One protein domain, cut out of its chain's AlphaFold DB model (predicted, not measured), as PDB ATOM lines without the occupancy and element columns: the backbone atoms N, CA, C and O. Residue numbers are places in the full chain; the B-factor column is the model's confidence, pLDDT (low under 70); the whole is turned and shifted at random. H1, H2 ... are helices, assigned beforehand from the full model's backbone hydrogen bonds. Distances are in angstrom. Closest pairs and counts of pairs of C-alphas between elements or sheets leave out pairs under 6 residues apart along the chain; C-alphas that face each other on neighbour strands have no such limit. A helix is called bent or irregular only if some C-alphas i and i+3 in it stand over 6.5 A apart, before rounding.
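Overview. This is residues 108 to 298 of the 314 residues of the protein "DUF2501 domain-containing protein" of Ralstonia pickettii (UniProt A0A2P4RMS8). An elongated bundle of helices is built round H1a, the first arm of the bent helix H1, with H4, H5, H6 and H7a packed about it. The second arm, H1b, folds back beside H1a and has H3 next to it, the short H2 lies at one end, and the last arm, H7b, runs out at the other end. The bundle of H1a, H1b, H3, H4, H5, H6 and H7a is up and down, each running against the one before it in the chain. The printed part has 191 residues with seven named helices, H1 to H7 in chain order, and no named strand; its class is all helix. It is compact, with a radius of gyration of the C-alphas of 16.7 A, and spans 51 by 31 by 27 A.

Along the chain. The longest helix, H7, residues 265 to 298, was assigned as one helix by its hydrogen bonds but is bent, C-alphas 281 and 284 being 6.6 A apart; its arms are H7a, residues 265 to 281, 24.3 A, and H7b, residues 284 to 298, 21.1 A, ending at C-alpha 298 (15.188, 8.326, -15.137). H1, residues 108 to 139, was likewise assigned as one helix by its hydrogen bonds but is bent, C-alphas 125 and 128 being 9.3 A apart; its arms are H1b, residues 128 to 139, and H1a, residues 108 to 125, which measures 26.5 A and begins at C-alpha 108 (50.996, 43.799, -0.170). H2, residues 147 to 153, is irregular, C-alphas 148 and 151 being 7.2 A apart. H3 is residues 155 to 171, 23.8 A; H4 residues 177 to 200, 32.6 A, with a kink of 45 degrees near residue 184; H5 residues 206 to 234, 41.7 A; H6 residues 240 to 263, 34.7 A.

Arrangement. H7a, with residues 265 to 269 alone, touches H1a at a steep tilt of 42 degrees, closest at the C-alphas of Pro 265 and Ala 114, 5.2 A. H1 is the hub, touching six other helices. H1a touches H4, opposite ways at 15 degrees, with the C-alphas of Ser 120 and Gly 193 closest at 4.0 A. H4 and H5 form a helical hairpin, closest at the C-alphas of Ala 194 and Gly 217, 4.0 A. H1b touches H3, with the C-alphas of Tyr 128 and Ala 165 closest at 4.7 A. H2 touches H1b about perpendicular, at 81 degrees, closest at the C-alphas of Gly 135 and Glu 153, 4.3 A. H6 touches H1a, closest at the C-alphas of Ala 261 and Ala 114, 5.2 A. H7b touches H5 with residues 286 to 290 alone, closest at the C-alphas of Leu 286 and Gly 229, 5.3 A. Every O i to N i+4 pair is within hydrogen-bond range in H1b, H3, H5, H6, H7a and H7b, against 13 of 14 in H1a, 16 of 20 in H4 and 0 of 3 in H2, where 3 of 4 O i to N i+3 pairs are.

Size, cuts and confidence. The two C-alphas farthest apart are those of Gly 141 and Arg 298, 54.5 A. The printed part has no cut; the link from H1 to H2 is short, the others are tight. The mean pLDDT of the printed part is 91.6, and residues 237 to 238 are under 70.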
ATOM      1  N   LEU A 108      50.725  44.408   1.133       79.62
ATOM      2  CA  LEU A 108      50.996  43.799  -0.170       79.62
ATOM      3  C   LEU A 108      50.570  42.323  -0.229       79.62
ATOM      4  O   LEU A 108      50.032  41.867  -1.238       79.62
ATOM      5  N   MET A 109      50.764  41.570   0.861       85.38
ATOM      6  CA  MET A 109      50.285  40.181   0.938       85.38
ATOM      7  C   MET A 109      48.756  40.104   0.908       85.38
ATOM      8  O   MET A 109      48.200  39.230   0.245       85.38
ATOM      9  N   LEU A 110      48.077  41.023   1.600       91.00
ATOM     10  CA  LEU A 110      46.616  41.080   1.627       91.00
ATOM     11  C   LEU A 110      46.039  41.489   0.266       91.00
ATOM     12  O   LEU A 110      45.079  40.874  -0.194       91.00
ATOM     13  N   GLU A 111      46.639  42.477  -0.396       91.38
ATOM     14  CA  GLU A 111      46.270  42.914  -1.749       91.38
ATOM     15  C   GLU A 111      46.460  41.785  -2.768       91.38
ATOM     16  O   GLU A 111      45.543  41.477  -3.527       91.38
ATOM     17  N   THR A 112      47.601  41.089  -2.722       93.56
ATOM     18  CA  THR A 112      47.871  39.938  -3.602       93.56
ATOM     19  C   THR A 112      46.887  38.794  -3.344       93.56
ATOM     20  O   THR A 112      46.401  38.168  -4.287       93.56
ATOM     21  N   ALA A 113      46.539  38.537  -2.079       95.44
ATOM     22  CA  ALA A 113      45.545  37.528  -1.720       95.44
ATOM     23  C   ALA A 113      44.139  37.893  -2.218       95.44
ATOM     24  O   ALA A 113      43.445  37.029  -2.752       95.44
ATOM     25  N   ALA A 114      43.725  39.157  -2.081       97.12
ATOM     26  CA  ALA A 114      42.439  39.637  -2.580       97.12
ATOM     27  C   ALA A 114      42.370  39.591  -4.112       97.12
ATOM     28  O   ALA A 114      41.391  39.080  -4.650       97.12
ATOM     29  N   LEU A 115      43.430  40.027  -4.801       97.44
ATOM     30  CA  LEU A 115      43.580  39.909  -6.252       97.44
ATOM     31  C   LEU A 115      43.437  38.448  -6.700       97.44
ATOM     32  O   LEU A 115      42.587  38.136  -7.531       97.44
ATOM     33  N   ALA A 116      44.232  37.543  -6.119       97.94
ATOM     34  CA  ALA A 116      44.203  36.119  -6.440       97.94
ATOM     35  C   ALA A 116      42.811  35.519  -6.211       97.94
ATOM     36  O   ALA A 116      42.255  34.874  -7.096       97.94
ATOM     37  N   ALA A 117      42.216  35.781  -5.045       98.38
ATOM     38  CA  ALA A 117      40.895  35.282  -4.696       98.38
ATOM     39  C   ALA A 117      39.795  35.852  -5.608       98.38
ATOM     40  O   ALA A 117      38.911  35.103  -6.020       98.38
ATOM     41  N   GLY A 118      39.869  37.136  -5.969       98.19
ATOM     42  CA  GLY A 118      38.943  37.804  -6.885       98.19
ATOM     43  C   GLY A 118      38.999  37.245  -8.296       98.19
ATOM     44  O   GLY A 118      37.957  36.901  -8.862       98.19
ATOM     45  N   LEU A 119      40.205  37.076  -8.838       98.50
ATOM     46  CA  LEU A 119      40.408  36.469 -10.152       98.50
ATOM     47  C   LEU A 119      39.938  35.014 -10.174       98.50
ATOM     48  O   LEU A 119      39.211  34.620 -11.083       98.50
ATOM     49  N   SER A 120      40.286  34.223  -9.158       98.44
ATOM     50  CA  SER A 120      39.872  32.822  -9.070       98.44
ATOM     51  C   SER A 120      38.369  32.647  -8.891       98.44
ATOM     52  O   SER A 120      37.755  31.864  -9.615       98.44
ATOM     53  N   TRP A 121      37.759  33.367  -7.948       98.50
ATOM     54  CA  TRP A 121      36.321  33.287  -7.695       98.50
ATOM     55  C   TRP A 121      35.525  33.696  -8.937       98.50
ATOM     56  O   TRP A 121      34.657  32.944  -9.383       98.50
ATOM     57  N   THR A 122      35.890  34.824  -9.558       98.19
ATOM     58  CA  THR A 122      35.229  35.301 -10.782       98.19
ATOM     59  C   THR A 122      35.451  34.348 -11.950       98.19
ATOM     60  O   THR A 122      34.522  34.073 -12.709       98.19
ATOM     61  N   SER A 123      36.641  33.746 -12.049       97.69
ATOM     62  CA  SER A 123      36.942  32.739 -13.067       97.69
ATOM     63  C   SER A 123      35.962  31.571 -13.068       97.69
ATOM     64  O   SER A 123      35.639  31.061 -14.136       97.69
ATOM     65  N   GLY A 124      35.426  31.182 -11.908       95.12
ATOM     66  CA  GLY A 124      34.454  30.091 -11.799       95.12
ATOM     67  C   GLY A 124      33.190  30.272 -12.650       95.12
ATOM     68  O   GLY A 124      32.595  29.287 -13.094       95.12
ATOM     69  N   PHE A 125      32.792  31.513 -12.933       93.94
ATOM     70  CA  PHE A 125      31.558  31.800 -13.670       93.94
ATOM     71  C   PHE A 125      31.693  32.807 -14.819       93.94
ATOM     72  O   PHE A 125      30.840  32.777 -15.705       93.94
ATOM     73  N   ARG A 126      32.747  33.637 -14.828       95.75
ATOM     74  CA  ARG A 126      33.069  34.657 -15.843       95.75
ATOM     75  C   ARG A 126      34.594  34.808 -16.024       95.75
ATOM     76  O   ARG A 126      35.178  35.847 -15.714       95.75
ATOM     77  N   LEU A 127      35.262  33.759 -16.511       96.75
ATOM     78  CA  LEU A 127      36.726  33.730 -16.705       96.75
ATOM     79  C   LEU A 127      37.232  34.836 -17.621       96.75
ATOM     80  O   LEU A 127      38.192  35.526 -17.274       96.75
ATOM     81  N   TYR A 128      36.623  35.000 -18.791       97.19
ATOM     82  CA  TYR A 128      37.179  35.915 -19.780       97.19
ATOM     83  C   TYR A 128      37.034  37.366 -19.334       97.19
ATOM     84  O   TYR A 128      37.950  38.156 -19.544       97.19
ATOM     85  N   LEU A 129      35.951  37.689 -18.616       97.44
ATOM     86  CA  LEU A 129      35.784  38.988 -17.967       97.44
ATOM     87  C   LEU A 129      36.854  39.237 -16.895       97.44
ATOM     88  O   LEU A 129      37.410  40.330 -16.852       97.44
ATOM     89  N   ALA A 130      37.184  38.239 -16.065       97.94
ATOM     90  CA  ALA A 130      38.239  38.368 -15.056       97.94
ATOM     91  C   ALA A 130      39.603  38.683 -15.684       97.94
ATOM     92  O   ALA A 130      40.286  39.615 -15.258       97.94
ATOM     93  N   VAL A 131      39.968  37.941 -16.734       98.38
ATOM     94  CA  VAL A 131      41.219  38.152 -17.476       98.38
ATOM     95  C   VAL A 131      41.225  39.511 -18.177       98.38
ATOM     96  O   VAL A 131      42.212  40.240 -18.091       98.38
ATOM     97  N   PHE A 132      40.123  39.870 -18.835       98.56
ATOM     98  CA  PHE A 132      39.978  41.141 -19.537       98.56
ATOM     99  C   PHE A 132      40.094  42.335 -18.583       98.56
ATOM    100  O   PHE A 132      40.889  43.238 -18.833       98.56
ATOM    101  N   ALA A 133      39.354  42.328 -17.471       97.94
ATOM    102  CA  ALA A 133      39.358  43.419 -16.500       97.94
ATOM    103  C   ALA A 133      40.741  43.609 -15.864       97.94
ATOM    104  O   ALA A 133      41.239  44.732 -15.809       97.94
ATOM    105  N   ALA A 134      41.386  42.515 -15.442       98.00
ATOM    106  CA  ALA A 134      42.739  42.567 -14.897       98.00
ATOM    107  C   ALA A 134      43.746  43.088 -15.927       98.00
ATOM    108  O   ALA A 134      44.530  43.978 -15.614       98.00
ATOM    109  N   GLY A 135      43.689  42.583 -17.163       98.06
ATOM    110  CA  GLY A 135      44.580  43.001 -18.241       98.06
ATOM    111  C   GLY A 135      44.427  44.477 -18.604       98.06
ATOM    112  O   GLY A 135      45.425  45.188 -18.691       98.06
ATOM    113  N   VAL A 136      43.193  44.972 -18.754       98.12
ATOM    114  CA  VAL A 136      42.924  46.391 -19.051       98.12
ATOM    115  C   VAL A 136      43.407  47.291 -17.917       98.12
ATOM    116  O   VAL A 136      44.107  48.270 -18.180       98.12
ATOM    117  N   LEU A 137      43.067  46.973 -16.664       96.19
ATOM    118  CA  LEU A 137      43.458  47.799 -15.517       96.19
ATOM    119  C   LEU A 137      44.968  47.761 -15.265       96.19
ATOM    120  O   LEU A 137      45.552  48.804 -14.978       96.19
ATOM    121  N   GLY A 138      45.602  46.600 -15.445       96.44
ATOM    122  CA  GLY A 138      47.058  46.458 -15.418       96.44
ATOM    123  C   GLY A 138      47.720  47.328 -16.478       96.44
ATOM    124  O   GLY A 138      48.524  48.212 -16.187       96.44
ATOM    125  N   ARG A 139      47.273  47.178 -17.727       96.00
ATOM    126  CA  ARG A 139      47.874  47.856 -18.878       96.00
ATOM    127  C   ARG A 139      47.717  49.375 -18.865       96.00
ATOM    128  O   ARG A 139      48.562  50.077 -19.429       96.00
ATOM    129  N   THR A 140      46.626  49.868 -18.282       94.12
ATOM    130  CA  THR A 140      46.326  51.303 -18.135       94.12
ATOM    131  C   THR A 140      46.946  51.919 -16.878       94.12
ATOM    132  O   THR A 140      46.846  53.130 -16.696       94.12
ATOM    133  N   GLY A 141      47.598  51.117 -16.029       89.50
ATOM    134  CA  GLY A 141      48.276  51.574 -14.814       89.50
ATOM    135  C   GLY A 141      47.357  51.804 -13.611       89.50
ATOM    136  O   GLY A 141      47.803  52.355 -12.608       89.50
ATOM    137  N   TRP A 142      46.089  51.388 -13.686       90.62
ATOM    138  CA  TRP A 142      45.124  51.500 -12.583       90.62
ATOM    139  C   TRP A 142      45.270  50.378 -11.553       90.62
ATOM    140  O   TRP A 142      44.853  50.533 -10.408       90.62
ATOM    141  N   LEU A 143      45.844  49.248 -11.962       91.00
ATOM    142  CA  LEU A 143      46.095  48.086 -11.120       91.00
ATOM    143  C   LEU A 143      47.554  47.668 -11.274       91.00
ATOM    144  O   LEU A 143      48.036  47.507 -12.389       91.00
ATOM    145  N   HIS A 144      48.266  47.463 -10.170       90.62
ATOM    146  CA  HIS A 144      49.611  46.901 -10.232       90.62
ATOM    147  C   HIS A 144      49.530  45.375 -10.186       90.62
ATOM    148  O   HIS A 144      49.191  44.799  -9.150       90.62
ATOM    149  N   LEU A 145      49.815  44.712 -11.309       92.44
ATOM    150  CA  LEU A 145      49.816  43.253 -11.367       92.44
ATOM    151  C   LEU A 145      51.167  42.683 -10.900       92.44
ATOM    152  O   LEU A 145      52.224  43.161 -11.327       92.44
ATOM    153  N   PRO A 146      51.159  41.626 -10.062       93.25
ATOM    154  CA  PRO A 146      52.384  40.934  -9.691       93.25
ATOM    155  C   PRO A 146      53.037  40.309 -10.934       93.25
ATOM    156  O   PRO A 146      52.333  39.996 -11.899       93.25
ATOM    157  N   PRO A 147      54.358  40.047 -10.929       90.88
ATOM    158  CA  PRO A 147      55.077  39.619 -12.132       90.88
ATOM    159  C   PRO A 147      54.499  38.387 -12.840       90.88
ATOM    160  O   PRO A 147      54.517  38.321 -14.065       90.88
ATOM    161  N   GLY A 148      53.922  37.431 -12.103       92.25
ATOM    162  CA  GLY A 148      53.284  36.257 -12.710       92.25
ATOM    163  C   GLY A 148      51.983  36.552 -13.471       92.25
ATOM    164  O   GLY A 148      51.551  35.716 -14.259       92.25
ATOM    165  N   LEU A 149      51.377  37.729 -13.277       96.38
ATOM    166  CA  LEU A 149      50.152  38.177 -13.946       96.38
ATOM    167  C   LEU A 149      50.377  39.276 -15.001       96.38
ATOM    168  O   LEU A 149      49.436  39.643 -15.701       96.38
ATOM    169  N   GLN A 150      51.602  39.774 -15.181       95.50
ATOM    170  CA  GLN A 150      51.889  40.843 -16.155       95.50
ATOM    171  C   GLN A 150      51.632  40.427 -17.611       95.50
ATOM    172  O   GLN A 150      51.352  41.264 -18.465       95.50
ATOM    173  N   MET A 151      51.649  39.126 -17.915       94.75
ATOM    174  CA  MET A 151      51.269  38.613 -19.236       94.75
ATOM    175  C   MET A 151      49.827  38.985 -19.635       94.75
ATOM    176  O   MET A 151      49.530  39.047 -20.830       94.75
ATOM    177  N   LEU A 152      48.949  39.271 -18.663       97.19
ATOM    178  CA  LEU A 152      47.571  39.703 -18.902       97.19
ATOM    179  C   LEU A 152      47.494  41.098 -19.523       97.19
ATOM    180  O   LEU A 152      46.507  41.411 -20.179       97.19
ATOM    181  N   GLU A 153      48.531  41.920 -19.359       97.56
ATOM    182  CA  GLU A 153      48.587  43.287 -19.888       97.56
ATOM    183  C   GLU A 153      48.862  43.327 -21.401       97.56
ATOM    184  O   GLU A 153      48.737  44.369 -22.046       97.56
ATOM    185  N   SER A 154      49.238  42.196 -22.006       97.38
ATOM    186  CA  SER A 154      49.471  42.109 -23.448       97.38
ATOM    187  C   SER A 154      48.200  42.431 -24.238       97.38
ATOM    188  O   SER A 154      47.154  41.821 -24.018       97.38
ATOM    189  N   TRP A 155      48.300  43.314 -25.239       96.69
ATOM    190  CA  TRP A 155      47.176  43.670 -26.119       96.69
ATOM    191  C   TRP A 155      46.531  42.454 -26.794       96.69
ATOM    192  O   TRP A 155      45.319  42.443 -26.996       96.69
ATOM    193  N   TRP A 156      47.311  41.411 -27.092       97.75
ATOM    194  CA  TRP A 156      46.786  40.155 -27.636       97.75
ATOM    195  C   TRP A 156      45.910  39.410 -26.629       97.75
ATOM    196  O   TRP A 156      44.844  38.915 -26.992       97.75
ATOM    197  N   VAL A 157      46.334  39.358 -25.362       97.56
ATOM    198  CA  VAL A 157      45.583  38.697 -24.287       97.56
ATOM    199  C   VAL A 157      44.324  39.492 -23.962       97.56
ATOM    200  O   VAL A 157      43.247  38.905 -23.905       97.56
ATOM    201  N   ILE A 158      44.432  40.816 -23.844       98.06
ATOM    202  CA  ILE A 158      43.291  41.713 -23.618       98.06
ATOM    203  C   ILE A 158      42.279  41.598 -24.759       98.06
ATOM    204  O   ILE A 158      41.092  41.410 -24.506       98.06
ATOM    205  N   GLY A 159      42.731  41.677 -26.015       98.06
ATOM    206  CA  GLY A 159      41.855  41.583 -27.181       98.06
ATOM    207  C   GLY A 159      41.117  40.245 -27.243       98.06
ATOM    208  O   GLY A 159      39.895  40.218 -27.390       98.06
ATOM    209  N   LEU A 160      41.839  39.134 -27.056       98.12
ATOM    210  CA  LEU A 160      41.241  37.798 -27.061       98.12
ATOM    211  C   LEU A 160      40.275  37.600 -25.885       98.12
ATOM    212  O   LEU A 160      39.167  37.105 -26.084       98.12
ATOM    213  N   ALA A 161      40.665  38.010 -24.676       97.75
ATOM    214  CA  ALA A 161      39.810  37.937 -23.496       97.75
ATOM    215  C   ALA A 161      38.554  38.801 -23.656       97.75
ATOM    216  O   ALA A 161      37.474  38.358 -23.288       97.75
ATOM    217  N   GLY A 162      38.662  39.985 -24.265       97.94
ATOM    218  CA  GLY A 162      37.521  40.856 -24.549       97.94
ATOM    219  C   GLY A 162      36.527  40.221 -25.522       97.94
ATOM    220  O   GLY A 162      35.332  40.170 -25.235       97.94
ATOM    221  N   VAL A 163      37.010  39.661 -26.636       98.00
ATOM    222  CA  VAL A 163      36.151  38.942 -27.598       98.00
ATOM    223  C   VAL A 163      35.466  37.747 -26.935       98.00
ATOM    224  O   VAL A 163      34.260  37.562 -27.092       98.00
ATOM    225  N   LEU A 164      36.213  36.955 -26.163       96.19
ATOM    226  CA  LEU A 164      35.662  35.794 -25.466       96.19
ATOM    227  C   LEU A 164      34.699  36.187 -24.337       96.19
ATOM    228  O   LEU A 164      33.716  35.485 -24.129       96.19
ATOM    229  N   ALA A 165      34.920  37.316 -23.659       95.19
ATOM    230  CA  ALA A 165      34.005  37.848 -22.651       95.19
ATOM    231  C   ALA A 165      32.678  38.294 -23.275       95.19
ATOM    232  O   ALA A 165      31.613  37.998 -22.734       95.19
ATOM    233  N   VAL A 166      32.720  38.942 -24.445       94.94
ATOM    234  CA  VAL A 166      31.507  39.280 -25.206       94.94
ATOM    235  C   VAL A 166      30.797  38.010 -25.672       94.94
ATOM    236  O   VAL A 166      29.582  37.902 -25.517       94.94
ATOM    237  N   ALA A 167      31.533  37.028 -26.197       92.31
ATOM    238  CA  ALA A 167      30.954  35.750 -26.601       92.31
ATOM    239  C   ALA A 167      30.291  35.023 -25.419       92.31
ATOM    240  O   ALA A 167      29.175  34.536 -25.560       92.31
ATOM    241  N   GLU A 168      30.934  35.003 -24.248       91.38
ATOM    242  CA  GLU A 168      30.407  34.429 -23.004       91.38
ATOM    243  C   GLU A 168      29.138  35.156 -22.531       91.38
ATOM    244  O   GLU A 168      28.147  34.505 -22.203       91.38
ATOM    245  N   PHE A 169      29.121  36.490 -22.580       88.56
ATOM    246  CA  PHE A 169      27.940  37.294 -22.251       88.56
ATOM    247  C   PHE A 169      26.761  37.026 -23.194       88.56
ATOM    248  O   PHE A 169      25.616  36.929 -22.755       88.56
ATOM    249  N   LEU A 170      27.021  36.902 -24.498       88.12
ATOM    250  CA  LEU A 170      25.984  36.590 -25.485       88.12
ATOM    251  C   LEU A 170      25.492  35.145 -25.350       88.12
ATOM    252  O   LEU A 170      24.290  34.900 -25.457       88.12
ATOM    253  N   ALA A 171      26.404  34.208 -25.077       85.88
ATOM    254  CA  ALA A 171      26.090  32.799 -24.859       85.88
ATOM    255  C   ALA A 171      25.084  32.614 -23.718       85.88
ATOM    256  O   ALA A 171      24.107  31.880 -23.861       85.88
ATOM    257  N   ASP A 172      25.290  33.344 -22.621       81.44
ATOM    258  CA  ASP A 172      24.459  33.285 -21.419       81.44
ATOM    259  C   ASP A 172      23.027  33.817 -21.621       81.44
ATOM    260  O   ASP A 172      22.181  33.643 -20.745       81.44
ATOM    261  N   LYS A 173      22.721  34.454 -22.759       81.50
ATOM    262  CA  LYS A 173      21.376  34.973 -23.062       81.50
ATOM    263  C   LYS A 173      20.519  34.041 -23.913       81.50
ATOM    264  O   LYS A 173      19.325  34.304 -24.056       81.50
ATOM    265  N   ILE A 174      21.098  32.987 -24.487       81.12
ATOM    266  CA  ILE A 174      20.397  32.050 -25.372       81.12
ATOM    267  C   ILE A 174      20.096  30.760 -24.588       81.12
ATOM    268  O   ILE A 174      21.026  29.998 -24.306       81.12
ATOM    269  N   PRO A 175      18.820  30.471 -24.254       76.81
ATOM    270  CA  PRO A 175      18.457  29.260 -23.519       76.81
ATOM    271  C   PRO A 175      18.909  27.986 -24.245       76.81
ATOM    272  O   PRO A 175      18.742  27.857 -25.457       76.81
ATOM    273  N   GLY A 176      19.479  27.033 -23.508       76.81
ATOM    274  CA  GLY A 176      19.985  25.763 -24.033       76.81
ATOM    275  C   GLY A 176      21.423  25.848 -24.549       76.81
ATOM    276  O   GLY A 176      22.212  24.931 -24.303       76.81
ATOM    277  N   PHE A 177      21.799  26.951 -25.206       83.62
ATOM    278  CA  PHE A 177      23.197  27.203 -25.567       83.62
ATOM    279  C   PHE A 177      24.047  27.490 -24.323       83.62
ATOM    280  O   PHE A 177      25.158  26.970 -24.209       83.62
ATOM    281  N   ASP A 178      23.482  28.226 -23.366       81.12
ATOM    282  CA  ASP A 178      24.050  28.508 -22.044       81.12
ATOM    283  C   ASP A 178      24.584  27.244 -21.339       81.12
ATOM    284  O   ASP A 178      25.699  27.227 -20.820       81.12
ATOM    285  N   SER A 179      23.819  26.154 -21.391       81.25
ATOM    286  CA  SER A 179      24.113  24.894 -20.709       81.25
ATOM    287  C   SER A 179      25.257  24.128 -21.377       81.25
ATOM    288  O   SER A 179      26.117  23.567 -20.696       81.25
ATOM    289  N   VAL A 180      25.295  24.114 -22.715       85.56
ATOM    290  CA  VAL A 180      26.397  23.504 -23.481       85.56
ATOM    291  C   VAL A 180      27.682  24.301 -23.276       85.56
ATOM    292  O   VAL A 180      28.741  23.720 -23.026       85.56
ATOM    293  N   TRP A 181      27.577  25.628 -23.347       86.38
ATOM    294  CA  TRP A 181      28.694  26.538 -23.134       86.38
ATOM    295  C   TRP A 181      29.278  26.388 -21.727       86.38
ATOM    296  O   TRP A 181      30.477  26.144 -21.591       86.38
ATOM    297  N   ASP A 182      28.441  26.436 -20.686       85.56
ATOM    298  CA  ASP A 182      28.881  26.261 -19.300       85.56
ATOM    299  C   ASP A 182      29.524  24.884 -19.070       85.56
ATOM    300  O   ASP A 182      30.523  24.807 -18.356       85.56
ATOM    301  N   GLY A 183      29.018  23.822 -19.710       85.06
ATOM    302  CA  GLY A 183      29.586  22.474 -19.606       85.06
ATOM    303  C   GLY A 183      30.994  22.347 -20.199       85.06
ATOM    304  O   GLY A 183      31.857  21.695 -19.608       85.06
ATOM    305  N   ILE A 184      31.261  22.998 -21.336       88.44
ATOM    306  CA  ILE A 184      32.623  23.093 -21.894       88.44
ATOM    307  C   ILE A 184      33.501  23.925 -20.954       88.44
ATOM    308  O   ILE A 184      34.626  23.539 -20.622       88.44
ATOM    309  N   GLN A 185      32.969  25.056 -20.492       89.19
ATOM    310  CA  GLN A 185      33.693  26.005 -19.660       89.19
ATOM    311  C   GLN A 185      34.034  25.462 -18.272       89.19
ATOM    312  O   GLN A 185      35.018  25.919 -17.698       89.19
ATOM    313  N   THR A 186      33.333  24.457 -17.739       85.44
ATOM    314  CA  THR A 186      33.705  23.794 -16.474       85.44
ATOM    315  C   THR A 186      35.176  23.362 -16.458       85.44
ATOM    316  O   THR A 186      35.876  23.566 -15.464       85.44
ATOM    317  N   PHE A 187      35.670  22.812 -17.571       91.56
ATOM    318  CA  PHE A 187      37.041  22.303 -17.685       91.56
ATOM    319  C   PHE A 187      38.087  23.391 -17.925       91.56
ATOM    320  O   PHE A 187      39.277  23.131 -17.786       91.56
ATOM    321  N   ILE A 188      37.657  24.599 -18.278       93.69
ATOM    322  CA  ILE A 188      38.544  25.724 -18.583       93.69
ATOM    323  C   ILE A 188      38.579  26.681 -17.389       93.69
ATOM    324  O   ILE A 188      39.647  26.995 -16.871       93.69
ATOM    325  N   ARG A 189      37.407  27.084 -16.895       93.69
ATOM    326  CA  ARG A 189      37.203  28.078 -15.836       93.69
ATOM    327  C   ARG A 189      37.828  27.700 -14.500       93.69
ATOM    328  O   ARG A 189      38.489  28.531 -13.880       93.69
ATOM    329  N   VAL A 190      37.628  26.463 -14.042       96.50
ATOM    330  CA  VAL A 190      38.126  26.044 -12.722       96.50
ATOM    331  C   VAL A 190      39.656  25.917 -12.720       96.50
ATOM    332  O   VAL A 190      40.286  26.526 -11.852       96.50
ATOM    333  N   PRO A 191      40.292  25.235 -13.699       97.56
ATOM    334  CA  PRO A 191      41.751  25.211 -13.782       97.56
ATOM    335  C   PRO A 191      42.361  26.588 -14.042       97.56
ATOM    336  O   PRO A 191      43.366  26.923 -13.421       97.56
ATOM    337  N   ALA A 192      41.749  27.417 -14.894       97.56
ATOM    338  CA  ALA A 192      42.226  28.779 -15.122       97.56
ATOM    339  C   ALA A 192      42.185  29.614 -13.835       97.56
ATOM    340  O   ALA A 192      43.149  30.311 -13.536       97.56
ATOM    341  N   GLY A 193      41.135  29.477 -13.019       97.75
ATOM    342  CA  GLY A 193      41.051  30.134 -11.715       97.75
ATOM    343  C   GLY A 193      42.174  29.709 -10.766       97.75
ATOM    344  O   GLY A 193      42.757  30.560 -10.097       97.75
ATOM    345  N   ALA A 194      42.532  28.421 -10.746       98.25
ATOM    346  CA  ALA A 194      43.688  27.927  -9.992       98.25
ATOM    347  C   ALA A 194      45.010  28.523 -10.507       98.25
ATOM    348  O   ALA A 194      45.835  28.981  -9.718       98.25
ATOM    349  N   ILE A 195      45.196  28.557 -11.830       98.31
ATOM    350  CA  ILE A 195      46.399  29.106 -12.470       98.31
ATOM    351  C   ILE A 195      46.535  30.604 -12.181       98.31
ATOM    352  O   ILE A 195      47.630  31.049 -11.856       98.31
ATOM    353  N   LEU A 196      45.444  31.372 -12.238       98.31
ATOM    354  CA  LEU A 196      45.451  32.810 -11.948       98.31
ATOM    355  C   LEU A 196      45.863  33.102 -10.497       98.31
ATOM    356  O   LEU A 196      46.686  33.988 -10.269       98.31
ATOM    357  N   ALA A 197      45.362  32.337  -9.520       98.19
ATOM    358  CA  ALA A 197      45.810  32.490  -8.134       98.19
ATOM    359  C   ALA A 197      47.270  32.075  -7.940       98.19
ATOM    360  O   ALA A 197      48.014  32.787  -7.273       98.19
ATOM    361  N   ALA A 198      47.699  30.958  -8.527       97.50
ATOM    362  CA  ALA A 198      49.099  30.545  -8.467       97.50
ATOM    363  C   ALA A 198      50.015  31.626  -9.071       97.50
ATOM    364  O   ALA A 198      50.987  32.040  -8.445       97.50
ATOM    365  N   ALA A 199      49.657  32.153 -10.243       97.00
ATOM    366  CA  ALA A 199      50.398  33.201 -10.934       97.00
ATOM    367  C   ALA A 199      50.516  34.494 -10.107       97.00
ATOM    368  O   ALA A 199      51.582  35.110 -10.099       97.00
ATOM    369  N   ALA A 200      49.481  34.869  -9.347       96.31
ATOM    370  CA  ALA A 200      49.544  36.016  -8.437       96.31
ATOM    371  C   ALA A 200      50.659  35.884  -7.380       96.31
ATOM    372  O   ALA A 200      51.259  36.877  -6.981       96.31
ATOM    373  N   PHE A 201      50.973  34.650  -6.974       94.12
ATOM    374  CA  PHE A 201      51.997  34.318  -5.981       94.12
ATOM    375  C   PHE A 201      53.302  33.781  -6.600       94.12
ATOM    376  O   PHE A 201      54.165  33.293  -5.875       94.12
ATOM    377  N   GLY A 202      53.482  33.882  -7.923       89.38
ATOM    378  CA  GLY A 202      54.571  33.217  -8.655       89.38
ATOM    379  C   GLY A 202      55.997  33.699  -8.354       89.38
ATOM    380  O   GLY A 202      56.950  33.078  -8.808       89.38
ATOM    381  N   GLN A 203      56.155  34.792  -7.603       86.62
ATOM    382  CA  GLN A 203      57.456  35.297  -7.136       86.62
ATOM    383  C   GLN A 203      57.791  34.862  -5.702       86.62
ATOM    384  O   GLN A 203      58.888  35.133  -5.220       86.62
ATOM    385  N   LEU A 204      56.846  34.230  -5.000       86.81
ATOM    386  CA  LEU A 204      57.084  33.691  -3.665       86.81
ATOM    387  C   LEU A 204      57.597  32.253  -3.746       86.81
ATOM    388  O   LEU A 204      57.607  31.629  -4.808       86.81
ATOM    389  N   ASP A 205      57.971  31.705  -2.589       87.56
ATOM    390  CA  ASP A 205      58.354  30.301  -2.482       87.56
ATOM    391  C   ASP A 205      57.295  29.381  -3.121       87.56
ATOM    392  O   ASP A 205      56.091  29.595  -2.917       87.56
ATOM    393  N   PRO A 206      57.705  28.296  -3.808       90.56
ATOM    394  CA  PRO A 206      56.788  27.399  -4.515       90.56
ATOM    395  C   PRO A 206      55.621  26.870  -3.666       90.56
ATOM    396  O   PRO A 206      54.541  26.607  -4.192       90.56
ATOM    397  N   GLN A 207      55.807  26.747  -2.348       93.06
ATOM    398  CA  GLN A 207      54.753  26.352  -1.409       93.06
ATOM    399  C   GLN A 207      53.546  27.304  -1.424       93.06
ATOM    400  O   GLN A 207      52.405  26.844  -1.391       93.06
ATOM    401  N   TRP A 208      53.780  28.617  -1.531       91.06
ATOM    402  CA  TRP A 208      52.723  29.627  -1.581       91.06
ATOM    403  C   TRP A 208      52.001  29.606  -2.919       91.06
ATOM    404  O   TRP A 208      50.780  29.712  -2.950       91.06
ATOM    405  N   MET A 209      52.733  29.385  -4.011       94.38
ATOM    406  CA  MET A 209      52.156  29.242  -5.346       94.38
ATOM    407  C   MET A 209      51.218  28.025  -5.430       94.38
ATOM    408  O   MET A 209      50.099  28.134  -5.933       94.38
ATOM    409  N   VAL A 210      51.635  26.878  -4.879       96.38
ATOM    410  CA  VAL A 210      50.799  25.666  -4.814       96.38
ATOM    411  C   VAL A 210      49.586  25.882  -3.907       96.38
ATOM    412  O   VAL A 210      48.467  25.545  -4.299       96.38
ATOM    413  N   ALA A 211      49.775  26.471  -2.722       96.56
ATOM    414  CA  ALA A 211      48.676  26.768  -1.805       96.56
ATOM    415  C   ALA A 211      47.649  27.719  -2.441       96.56
ATOM    416  O   ALA A 211      46.450  27.438  -2.411       96.56
ATOM    417  N   ALA A 212      48.113  28.797  -3.079       96.56
ATOM    418  CA  ALA A 212      47.266  29.743  -3.793       96.56
ATOM    419  C   ALA A 212      46.514  29.065  -4.944       96.56
ATOM    420  O   ALA A 212      45.314  29.278  -5.081       96.56
ATOM    421  N   GLY A 213      47.167  28.193  -5.718       97.50
ATOM    422  CA  GLY A 213      46.506  27.437  -6.781       97.50
ATOM    423  C   GLY A 213      45.405  26.502  -6.270       97.50
ATOM    424  O   GLY A 213      44.316  26.462  -6.843       97.50
ATOM    425  N   LEU A 214      45.638  25.795  -5.159       98.31
ATOM    426  CA  LEU A 214      44.632  24.926  -4.535       98.31
ATOM    427  C   LEU A 214      43.442  25.723  -3.987       98.31
ATOM    428  O   LEU A 214      42.285  25.358  -4.219       98.31
ATOM    429  N   ILE A 215      43.718  26.828  -3.290       98.19
ATOM    430  CA  ILE A 215      42.683  27.722  -2.762       98.19
ATOM    431  C   ILE A 215      41.906  28.351  -3.922       98.19
ATOM    432  O   ILE A 215      40.683  28.264  -3.952       98.19
ATOM    433  N   GLY A 216      42.594  28.905  -4.918       98.12
ATOM    434  CA  GLY A 216      41.991  29.528  -6.093       98.12
ATOM    435  C   GLY A 216      41.147  28.556  -6.914       98.12
ATOM    436  O   GLY A 216      40.015  28.871  -7.274       98.12
ATOM    437  N   GLY A 217      41.630  27.333  -7.140       97.25
ATOM    438  CA  GLY A 217      40.845  26.281  -7.788       97.25
ATOM    439  C   GLY A 217      39.591  25.915  -6.994       97.25
ATOM    440  O   GLY A 217      38.524  25.728  -7.579       97.25
ATOM    441  N   THR A 218      39.686  25.887  -5.661       98.00
ATOM    442  CA  THR A 218      38.527  25.666  -4.783       98.00
ATOM    443  C   THR A 218      37.528  26.818  -4.892       98.00
ATOM    444  O   THR A 218      36.347  26.563  -5.098       98.00
ATOM    445  N   LEU A 219      37.985  28.075  -4.845       98.38
ATOM    446  CA  LEU A 219      37.130  29.257  -5.008       98.38
ATOM    447  C   LEU A 219      36.409  29.258  -6.362       98.38
ATOM    448  O   LEU A 219      35.189  29.436  -6.410       98.38
ATOM    449  N   ALA A 220      37.143  28.999  -7.447       98.19
ATOM    450  CA  ALA A 220      36.592  28.900  -8.795       98.19
ATOM    451  C   ALA A 220      35.571  27.757  -8.899       98.19
ATOM    452  O   ALA A 220      34.479  27.935  -9.438       98.19
ATOM    453  N   GLY A 221      35.899  26.591  -8.338       96.81
ATOM    454  CA  GLY A 221      35.019  25.426  -8.308       96.81
ATOM    455  C   GLY A 221      33.735  25.674  -7.518       96.81
ATOM    456  O   GLY A 221      32.653  25.337  -7.991       96.81
ATOM    457  N   THR A 222      33.825  26.309  -6.346       96.38
ATOM    458  CA  THR A 222      32.663  26.669  -5.521       96.38
ATOM    459  C   THR A 222      31.756  27.666  -6.238       96.38
ATOM    460  O   THR A 222      30.537  27.470  -6.259       96.38
ATOM    461  N   ALA A 223      32.325  28.700  -6.865       96.62
ATOM    462  CA  ALA A 223      31.555  29.675  -7.633       96.62
ATOM    463  C   ALA A 223      30.862  29.018  -8.840       96.62
ATOM    464  O   ALA A 223      29.652  29.173  -9.022       96.62
ATOM    465  N   HIS A 224      31.596  28.194  -9.596       94.50
ATOM    466  CA  HIS A 224      31.054  27.441 -10.727       94.50
ATOM    467  C   HIS A 224      29.913  26.507 -10.310       94.50
ATOM    468  O   HIS A 224      28.845  26.515 -10.916       94.50
ATOM    469  N   ALA A 225      30.114  25.724  -9.248       92.75
ATOM    470  CA  ALA A 225      29.110  24.789  -8.749       92.75
ATOM    471  C   ALA A 225      27.854  25.514  -8.240       92.75
ATOM    472  O   ALA A 225      26.741  25.023  -8.434       92.75
ATOM    473  N   THR A 226      28.020  26.693  -7.632       93.06
ATOM    474  CA  THR A 226      26.894  27.535  -7.202       93.06
ATOM    475  C   THR A 226      26.092  28.027  -8.412       93.06
ATOM    476  O   THR A 226      24.870  27.869  -8.421       93.06
ATOM    477  N   LYS A 227      26.757  28.528  -9.468       91.56
ATOM    478  CA  LYS A 227      26.108  28.921 -10.737       91.56
ATOM    479  C   LYS A 227      25.383  27.743 -11.386       91.56
ATOM    480  O   LYS A 227      24.178  27.813 -11.613       91.56
ATOM    481  N   ALA A 228      26.096  26.646 -11.630       89.25
ATOM    482  CA  ALA A 228      25.556  25.473 -12.312       89.25
ATOM    483  C   ALA A 228      24.358  24.873 -11.558       89.25
ATOM    484  O   ALA A 228      23.342  24.543 -12.167       89.25
ATOM    485  N   GLY A 229      24.442  24.778 -10.227       88.19
ATOM    486  CA  GLY A 229      23.336  24.297  -9.400       88.19
ATOM    487  C   GLY A 229      22.127  25.236  -9.419       88.19
ATOM    488  O   GLY A 229      20.996  24.763  -9.476       88.19
ATOM    489  N   THR A 230      22.356  26.552  -9.426       87.75
ATOM    490  CA  THR A 230      21.280  27.551  -9.515       87.75
ATOM    491  C   THR A 230      20.591  27.494 -10.880       87.75
ATOM    492  O   THR A 230      19.367  27.389 -10.933       87.75
ATOM    493  N   ARG A 231      21.356  27.448 -11.982       85.38
ATOM    494  CA  ARG A 231      20.806  27.298 -13.344       85.38
ATOM    495  C   ARG A 231      20.044  25.992 -13.526       85.38
ATOM    496  O   ARG A 231      18.980  25.997 -14.131       85.38
ATOM    497  N   ALA A 232      20.527  24.888 -12.955       83.38
ATOM    498  CA  ALA A 232      19.827  23.607 -13.026       83.38
ATOM    499  C   ALA A 232      18.431  23.652 -12.384       83.38
ATOM    500  O   ALA A 232      17.539  22.946 -12.842       83.38
ATOM    501  N   LEU A 233      18.236  24.476 -11.348       81.12
ATOM    502  CA  LEU A 233      16.922  24.687 -10.741       81.12
ATOM    503  C   LEU A 233      16.082  25.701 -11.524       81.12
ATOM    504  O   LEU A 233      14.913  25.427 -11.782       81.12
ATOM    505  N   ILE A 234      16.658  26.830 -11.946       81.94
ATOM    506  CA  ILE A 234      15.932  27.863 -12.708       81.94
ATOM    507  C   ILE A 234      15.429  27.304 -14.048       81.94
ATOM    508  O   ILE A 234      14.274  27.508 -14.403       81.94
ATOM    509  N   ASN A 235      16.234  26.495 -14.742       78.00
ATOM    510  CA  ASN A 235      15.864  25.902 -16.031       78.00
ATOM    511  C   ASN A 235      14.763  24.827 -15.937       78.00
ATOM    512  O   ASN A 235      14.319  24.329 -16.971       78.00
ATOM    513  N   THR A 236      14.287  24.468 -14.734       74.50
ATOM    514  CA  THR A 236      13.107  23.593 -14.586       74.50
ATOM    515  C   THR A 236      11.789  24.298 -14.915       74.50
ATOM    516  O   THR A 236      10.831  23.623 -15.287       74.50
ATOM    517  N   SER A 237      11.751  25.634 -14.846       62.84
ATOM    518  CA  SER A 237      10.630  26.460 -15.301       62.84
ATOM    519  C   SER A 237      11.185  27.611 -16.144       62.84
ATOM    520  O   SER A 237      11.677  28.588 -15.576       62.84
ATOM    521  N   PRO A 238      11.188  27.501 -17.488       60.09
ATOM    522  CA  PRO A 238      11.788  28.497 -18.369       60.09
ATOM    523  C   PRO A 238      10.928  29.765 -18.421       60.09
ATOM    524  O   PRO A 238      10.226  30.035 -19.392       60.09
ATOM    525  N   GLU A 239      10.995  30.565 -17.362       74.50
ATOM    526  CA  GLU A 239      10.481  31.924 -17.361       74.50
ATOM    527  C   GLU A 239      11.599  32.853 -17.855       74.50
ATOM    528  O   GLU A 239      12.637  32.975 -17.193       74.50
ATOM    529  N   PRO A 240      11.437  33.513 -19.020       70.56
ATOM    530  CA  PRO A 240      12.509  34.283 -19.657       70.56
ATOM    531  C   PRO A 240      13.061  35.399 -18.760       70.56
ATOM    532  O   PRO A 240      14.241  35.739 -18.853       70.56
ATOM    533  N   PHE A 241      12.236  35.924 -17.853       79.69
ATOM    534  CA  PHE A 241      12.632  36.932 -16.875       79.69
ATOM    535  C   PHE A 241      13.664  36.402 -15.866       79.69
ATOM    536  O   PHE A 241      14.669  37.062 -15.616       79.69
ATOM    537  N   SER A 242      13.478  35.186 -15.346       79.56
ATOM    538  CA  SER A 242      14.366  34.589 -14.339       79.56
ATOM    539  C   SER A 242      15.772  34.329 -14.882       79.56
ATOM    540  O   SER A 242      16.756  34.606 -14.199       79.56
ATOM    541  N   ASN A 243      15.883  33.881 -16.136       79.44
ATOM    542  CA  ASN A 243      17.179  33.674 -16.794       79.44
ATOM    543  C   ASN A 243      17.921  34.989 -17.045       79.44
ATOM    544  O   ASN A 243      19.126  35.080 -16.808       79.44
ATOM    545  N   TRP A 244      17.200  36.029 -17.468       81.69
ATOM    546  CA  TRP A 244      17.780  37.358 -17.648       81.69
ATOM    547  C   TRP A 244      18.266  37.961 -16.332       81.69
ATOM    548  O   TRP A 244      19.385  38.466 -16.277       81.69
ATOM    549  N   VAL A 245      17.458  37.880 -15.272       85.56
ATOM    550  CA  VAL A 245      17.833  38.381 -13.942       85.56
ATOM    551  C   VAL A 245      19.036  37.616 -13.393       85.56
ATOM    552  O   VAL A 245      19.966  38.244 -12.891       85.56
ATOM    553  N   ALA A 246      19.064  36.287 -13.537       85.31
ATOM    554  CA  ALA A 246      20.199  35.474 -13.113       85.31
ATOM    555  C   ALA A 246      21.482  35.877 -13.857       85.31
ATOM    556  O   ALA A 246      22.472  36.231 -13.218       85.31
ATOM    557  N   SER A 247      21.441  35.927 -15.190       82.94
ATOM    558  CA  SER A 247      22.589  36.311 -16.019       82.94
ATOM    559  C   SER A 247      23.084  37.732 -15.710       82.94
ATOM    560  O   SER A 247      24.277  37.945 -15.495       82.94
ATOM    561  N   PHE A 248      22.170  38.695 -15.559       86.81
ATOM    562  CA  PHE A 248      22.522  40.065 -15.183       86.81
ATOM    563  C   PHE A 248      23.127  40.151 -13.775       86.81
ATOM    564  O   PHE A 248      24.093  40.880 -13.553       86.81
ATOM    565  N   SER A 249      22.596  39.388 -12.814       89.69
ATOM    566  CA  SER A 249      23.153  39.339 -11.459       89.69
ATOM    567  C   SER A 249      24.572  38.763 -11.441       89.69
ATOM    568  O   SER A 249      25.410  39.244 -10.682       89.69
ATOM    569  N   GLU A 250      24.875  37.803 -12.322       91.56
ATOM    570  CA  GLU A 250      26.229  37.272 -12.509       91.56
ATOM    571  C   GLU A 250      27.176  38.351 -13.055       91.56
ATOM    572  O   GLU A 250      28.285  38.497 -12.545       91.56
ATOM    573  N   ASP A 251      26.748  39.150 -14.037       91.25
ATOM    574  CA  ASP A 251      27.554  40.253 -14.586       91.25
ATOM    575  C   ASP A 251      27.900  41.314 -13.537       91.25
ATOM    576  O   ASP A 251      29.053  41.755 -13.428       91.25
ATOM    577  N   VAL A 252      26.903  41.702 -12.736       92.81
ATOM    578  CA  VAL A 252      27.078  42.663 -11.643       92.81
ATOM    579  C   VAL A 252      27.982  42.082 -10.559       92.81
ATOM    580  O   VAL A 252      28.889  42.769 -10.091       92.81
ATOM    581  N   ALA A 253      27.784  40.816 -10.182       94.44
ATOM    582  CA  ALA A 253      28.595  40.148  -9.170       94.44
ATOM    583  C   ALA A 253      30.058  39.988  -9.614       94.44
ATOM    584  O   ALA A 253      30.961  40.241  -8.819       94.44
ATOM    585  N   ALA A 254      30.302  39.621 -10.876       95.81
ATOM    586  CA  ALA A 254      31.650  39.520 -11.434       95.81
ATOM    587  C   ALA A 254      32.345  40.885 -11.461       95.81
ATOM    588  O   ALA A 254      33.435  41.040 -10.913       95.81
ATOM    589  N   SER A 255      31.699  41.888 -12.058       94.50
ATOM    590  CA  SER A 255      32.289  43.221 -12.214       94.50
ATOM    591  C   SER A 255      32.505  43.895 -10.858       94.50
ATOM    592  O   SER A 255      33.594  44.388 -10.576       94.50
ATOM    593  N   GLY A 256      31.496  43.859  -9.983       94.75
ATOM    594  CA  GLY A 256      31.581  44.407  -8.630       94.75
ATOM    595  C   GLY A 256      32.605  43.674  -7.766       94.75
ATOM    596  O   GLY A 256      33.416  44.317  -7.107       94.75
ATOM    597  N   GLY A 257      32.628  42.339  -7.818       96.12
ATOM    598  CA  GLY A 257      33.596  41.522  -7.088       96.12
ATOM    599  C   GLY A 257      35.038  41.806  -7.506       96.12
ATOM    600  O   GLY A 257      35.884  42.009  -6.639       96.12
ATOM    601  N   LEU A 258      35.314  41.898  -8.812       97.44
ATOM    602  CA  LEU A 258      36.641  42.259  -9.326       97.44
ATOM    603  C   LEU A 258      37.050  43.670  -8.899       97.44
ATOM    604  O   LEU A 258      38.139  43.851  -8.363       97.44
ATOM    605  N   LEU A 259      36.173  44.666  -9.063       94.31
ATOM    606  CA  LEU A 259      36.464  46.041  -8.644       94.31
ATOM    607  C   LEU A 259      36.738  46.129  -7.137       94.31
ATOM    608  O   LEU A 259      37.692  46.789  -6.723       94.31
ATOM    609  N   MET A 260      35.956  45.431  -6.309       92.50
ATOM    610  CA  MET A 260      36.229  45.351  -4.874       92.50
ATOM    611  C   MET A 260      37.563  44.651  -4.600       92.50
ATOM    612  O   MET A 260      38.325  45.133  -3.770       92.50
ATOM    613  N   ALA A 261      37.876  43.547  -5.283       95.25
ATOM    614  CA  ALA A 261      39.141  42.837  -5.098       95.25
ATOM    615  C   ALA A 261      40.354  43.723  -5.417       95.25
ATOM    616  O   ALA A 261      41.372  43.635  -4.735       95.25
ATOM    617  N   PHE A 262      40.225  44.586  -6.427       91.25
ATOM    618  CA  PHE A 262      41.299  45.454  -6.909       91.25
ATOM    619  C   PHE A 262      41.479  46.722  -6.071       91.25
ATOM    620  O   PHE A 262      42.611  47.125  -5.826       91.25
ATOM    621  N   PHE A 263      40.387  47.346  -5.620       90.94
ATOM    622  CA  PHE A 263      40.438  48.665  -4.975       90.94
ATOM    623  C   PHE A 263      40.065  48.656  -3.486       90.94
ATOM    624  O   PHE A 263      40.429  49.572  -2.753       90.94
ATOM    625  N   LEU A 264      39.340  47.637  -3.018       92.94
ATOM    626  CA  LEU A 264      38.827  47.518  -1.649       92.94
ATOM    627  C   LEU A 264      39.068  46.094  -1.100       92.94
ATOM    628  O   LEU A 264      38.111  45.393  -0.749       92.94
ATOM    629  N   PRO A 265      40.332  45.637  -1.002       93.38
ATOM    630  CA  PRO A 265      40.662  44.222  -0.825       93.38
ATOM    631  C   PRO A 265      40.083  43.619   0.463       93.38
ATOM    632  O   PRO A 265      39.597  42.491   0.458       93.38
ATOM    633  N   ILE A 266      40.048  44.380   1.563       94.38
ATOM    634  CA  ILE A 266      39.447  43.924   2.828       94.38
ATOM    635  C   ILE A 266      37.933  43.732   2.671       94.38
ATOM    636  O   ILE A 266      37.399  42.701   3.073       94.38
ATOM    637  N   ALA A 267      37.240  44.699   2.062       93.62
ATOM    638  CA  ALA A 267      35.801  44.606   1.838       93.62
ATOM    639  C   ALA A 267      35.468  43.422   0.922       93.62
ATOM    640  O   ALA A 267      34.533  42.674   1.204       93.62
ATOM    641  N   PHE A 268      36.267  43.209  -0.130       97.06
ATOM    642  CA  PHE A 268      36.132  42.049  -1.002       97.06
ATOM    643  C   PHE A 268      36.269  40.735  -0.235       97.06
ATOM    644  O   PHE A 268      35.400  39.880  -0.354       97.06
ATOM    645  N   LEU A 269      37.317  40.574   0.579       97.00
ATOM    646  CA  LEU A 269      37.538  39.338   1.333       97.00
ATOM    647  C   LEU A 269      36.401  39.046   2.324       97.00
ATOM    648  O   LEU A 269      36.010  37.889   2.470       97.00
ATOM    649  N   LEU A 270      35.831  40.076   2.961       97.62
ATOM    650  CA  LEU A 270      34.664  39.924   3.838       97.62
ATOM    651  C   LEU A 270      33.417  39.479   3.061       97.62
ATOM    652  O   LEU A 270      32.732  38.541   3.476       97.62
ATOM    653  N   VAL A 271      33.140  40.114   1.918       97.62
ATOM    654  CA  VAL A 271      32.018  39.733   1.047       97.62
ATOM    655  C   VAL A 271      32.220  38.328   0.484       97.62
ATOM    656  O   VAL A 271      31.295  37.521   0.513       97.62
ATOM    657  N   LEU A 272      33.429  37.991   0.034       97.81
ATOM    658  CA  LEU A 272      33.768  36.661  -0.456       97.81
ATOM    659  C   LEU A 272      33.568  35.607   0.637       97.81
ATOM    660  O   LEU A 272      32.956  34.578   0.373       97.81
ATOM    661  N   ALA A 273      34.022  35.863   1.867       97.94
ATOM    662  CA  ALA A 273      33.801  34.954   2.988       97.94
ATOM    663  C   ALA A 273      32.302  34.715   3.236       97.94
ATOM    664  O   ALA A 273      31.881  33.566   3.374       97.94
ATOM    665  N   LEU A 274      31.485  35.774   3.213       97.88
ATOM    666  CA  LEU A 274      30.029  35.657   3.316       97.88
ATOM    667  C   LEU A 274      29.440  34.822   2.169       97.88
ATOM    668  O   LEU A 274      28.646  33.913   2.417       97.88
ATOM    669  N   LEU A 275      29.850  35.082   0.927       96.38
ATOM    670  CA  LEU A 275      29.400  34.323  -0.243       96.38
ATOM    671  C   LEU A 275      29.775  32.843  -0.138       96.38
ATOM    672  O   LEU A 275      28.951  31.987  -0.442       96.38
ATOM    673  N   LEU A 276      30.975  32.520   0.350       96.44
ATOM    674  CA  LEU A 276      31.401  31.137   0.568       96.44
ATOM    675  C   LEU A 276      30.579  30.443   1.658       96.44
ATOM    676  O   LEU A 276      30.238  29.273   1.491       96.44
ATOM    677  N   LEU A 277      30.216  31.143   2.740       97.44
ATOM    678  CA  LEU A 277      29.315  30.608   3.768       97.44
ATOM    679  C   LEU A 277      27.924  30.313   3.191       97.44
ATOM    680  O   LEU A 277      27.370  29.235   3.423       97.44
ATOM    681  N   VAL A 278      27.387  31.235   2.385       96.00
ATOM    682  CA  VAL A 278      26.113  31.043   1.679       96.00
ATOM    683  C   VAL A 278      26.207  29.862   0.711       96.00
ATOM    684  O   VAL A 278      25.347  28.982   0.749       96.00
ATOM    685  N   SER A 279      27.262  29.778  -0.104       93.12
ATOM    686  CA  SER A 279      27.499  28.658  -1.019       93.12
ATOM    687  C   SER A 279      27.635  27.331  -0.277       93.12
ATOM    688  O   SER A 279      27.017  26.353  -0.688       93.12
ATOM    689  N   ALA A 280      28.378  27.272   0.831       93.75
ATOM    690  CA  ALA A 280      28.541  26.057   1.629       93.75
ATOM    691  C   ALA A 280      27.203  25.548   2.194       93.75
ATOM    692  O   ALA A 280      26.969  24.340   2.247       93.75
ATOM    693  N   TRP A 281      26.301  26.460   2.562       96.25
ATOM    694  CA  TRP A 281      24.942  26.127   2.992       96.25
ATOM    695  C   TRP A 281      24.012  25.747   1.827       96.25
ATOM    696  O   TRP A 281      23.171  24.850   1.961       96.25
ATOM    697  N   LEU A 282      24.151  26.414   0.680       92.25
ATOM    698  CA  LEU A 282      23.266  26.271  -0.476       92.25
ATOM    699  C   LEU A 282      23.605  25.043  -1.336       92.25
ATOM    700  O   LEU A 282      22.703  24.319  -1.755       92.25
ATOM    701  N   LEU A 283      24.889  24.756  -1.558       91.31
ATOM    702  CA  LEU A 283      25.379  23.670  -2.418       91.31
ATOM    703  C   LEU A 283      24.792  22.290  -2.072       91.31
ATOM    704  O   LEU A 283      24.329  21.610  -2.989       91.31
ATOM    705  N   PRO A 284      24.714  21.858  -0.795       91.06
ATOM    706  CA  PRO A 284      24.068  20.595  -0.442       91.06
ATOM    707  C   PRO A 284      22.590  20.543  -0.846       91.06
ATOM    708  O   PRO A 284      22.089  19.476  -1.206       91.06
ATOM    709  N   LYS A 285      21.886  21.681  -0.798       90.56
ATOM    710  CA  LYS A 285      20.476  21.783  -1.195       90.56
ATOM    711  C   LYS A 285      20.325  21.721  -2.712       90.56
ATOM    712  O   LYS A 285      19.522  20.925  -3.193       90.56
ATOM    713  N   LEU A 286      21.147  22.478  -3.446       88.50
ATOM    714  CA  LEU A 286      21.195  22.433  -4.913       88.50
ATOM    715  C   LEU A 286      21.483  21.009  -5.396       88.50
ATOM    716  O   LEU A 286      20.771  20.468  -6.236       88.50
ATOM    717  N   TRP A 287      22.472  20.356  -4.790       86.12
ATOM    718  CA  TRP A 287      22.865  18.994  -5.135       86.12
ATOM    719  C   TRP A 287      21.753  17.966  -4.891       86.12
ATOM    720  O   TRP A 287      21.555  17.061  -5.704       86.12
ATOM    721  N   ARG A 288      20.996  18.100  -3.792       86.88
ATOM    722  CA  ARG A 288      19.815  17.260  -3.532       86.88
ATOM    723  C   ARG A 288      18.722  17.488  -4.577       86.88
ATOM    724  O   ARG A 288      18.199  16.505  -5.094       86.88
ATOM    725  N   GLY A 289      18.428  18.743  -4.922       82.94
ATOM    726  CA  GLY A 289      17.432  19.080  -5.947       82.94
ATOM    727  C   GLY A 289      17.793  18.520  -7.324       82.94
ATOM    728  O   GLY A 289      16.979  17.853  -7.960       82.94
ATOM    729  N   VAL A 290      19.052  18.677  -7.745       84.19
ATOM    730  CA  VAL A 290      19.552  18.124  -9.017       84.19
ATOM    731  C   VAL A 290      19.470  16.594  -9.043       84.19
ATOM    732  O   VAL A 290      19.093  16.012 -10.062       84.19
ATOM    733  N   ARG A 291      19.782  15.917  -7.927       85.75
ATOM    734  CA  ARG A 291      19.625  14.455  -7.823       85.75
ATOM    735  C   ARG A 291      18.168  14.026  -7.989       85.75
ATOM    736  O   ARG A 291      17.909  13.139  -8.790       85.75
ATOM    737  N   GLN A 292      17.239  14.686  -7.299       84.19
ATOM    738  CA  GLN A 292      15.807  14.384  -7.397       84.19
ATOM    739  C   GLN A 292      15.276  14.575  -8.821       84.19
ATOM    740  O   GLN A 292      14.580  13.701  -9.332       84.19
ATOM    741  N   LEU A 293      15.662  15.666  -9.492       82.38
ATOM    742  CA  LEU A 293      15.290  15.914 -10.886       82.38
ATOM    743  C   LEU A 293      15.817  14.813 -11.814       82.38
ATOM    744  O   LEU A 293      15.075  14.265 -12.629       82.38
ATOM    745  N   ARG A 294      17.095  14.449 -11.670       83.50
ATOM    746  CA  ARG A 294      17.713  13.380 -12.463       83.50
ATOM    747  C   ARG A 294      17.014  12.038 -12.246       83.50
ATOM    748  O   ARG A 294      16.812  11.299 -13.206       83.50
ATOM    749  N   ASP A 295      16.682  11.714 -11.003       85.06
ATOM    750  CA  ASP A 295      16.047  10.445 -10.659       85.06
ATOM    751  C   ASP A 295      14.589  10.412 -11.173       85.06
ATOM    752  O   ASP A 295      14.169   9.400 -11.733       85.06
ATOM    753  N   ALA A 296      13.865  11.539 -11.137       81.00
ATOM    754  CA  ALA A 296      12.538  11.680 -11.749       81.00
ATOM    755  C   ALA A 296      12.561  11.516 -13.282       81.00
ATOM    756  O   ALA A 296      11.700  10.839 -13.844       81.00
ATOM    757  N   LEU A 297      13.568  12.079 -13.964       80.25
ATOM    758  CA  LEU A 297      13.754  11.909 -15.412       80.25
ATOM    759  C   LEU A 297      14.114  10.464 -15.791       80.25
ATOM    760  O   LEU A 297      13.704   9.987 -16.843       80.25
ATOM    761  N   ARG A 298      14.852   9.748 -14.932       81.06
ATOM    762  CA  ARG A 298      15.188   8.326 -15.137       81.06
ATOM    763  C   ARG A 298      14.024   7.385 -14.832       81.06
ATOM    764  O   ARG A 298      13.937   6.330 -15.449       81.06
TER     765      ARG A 298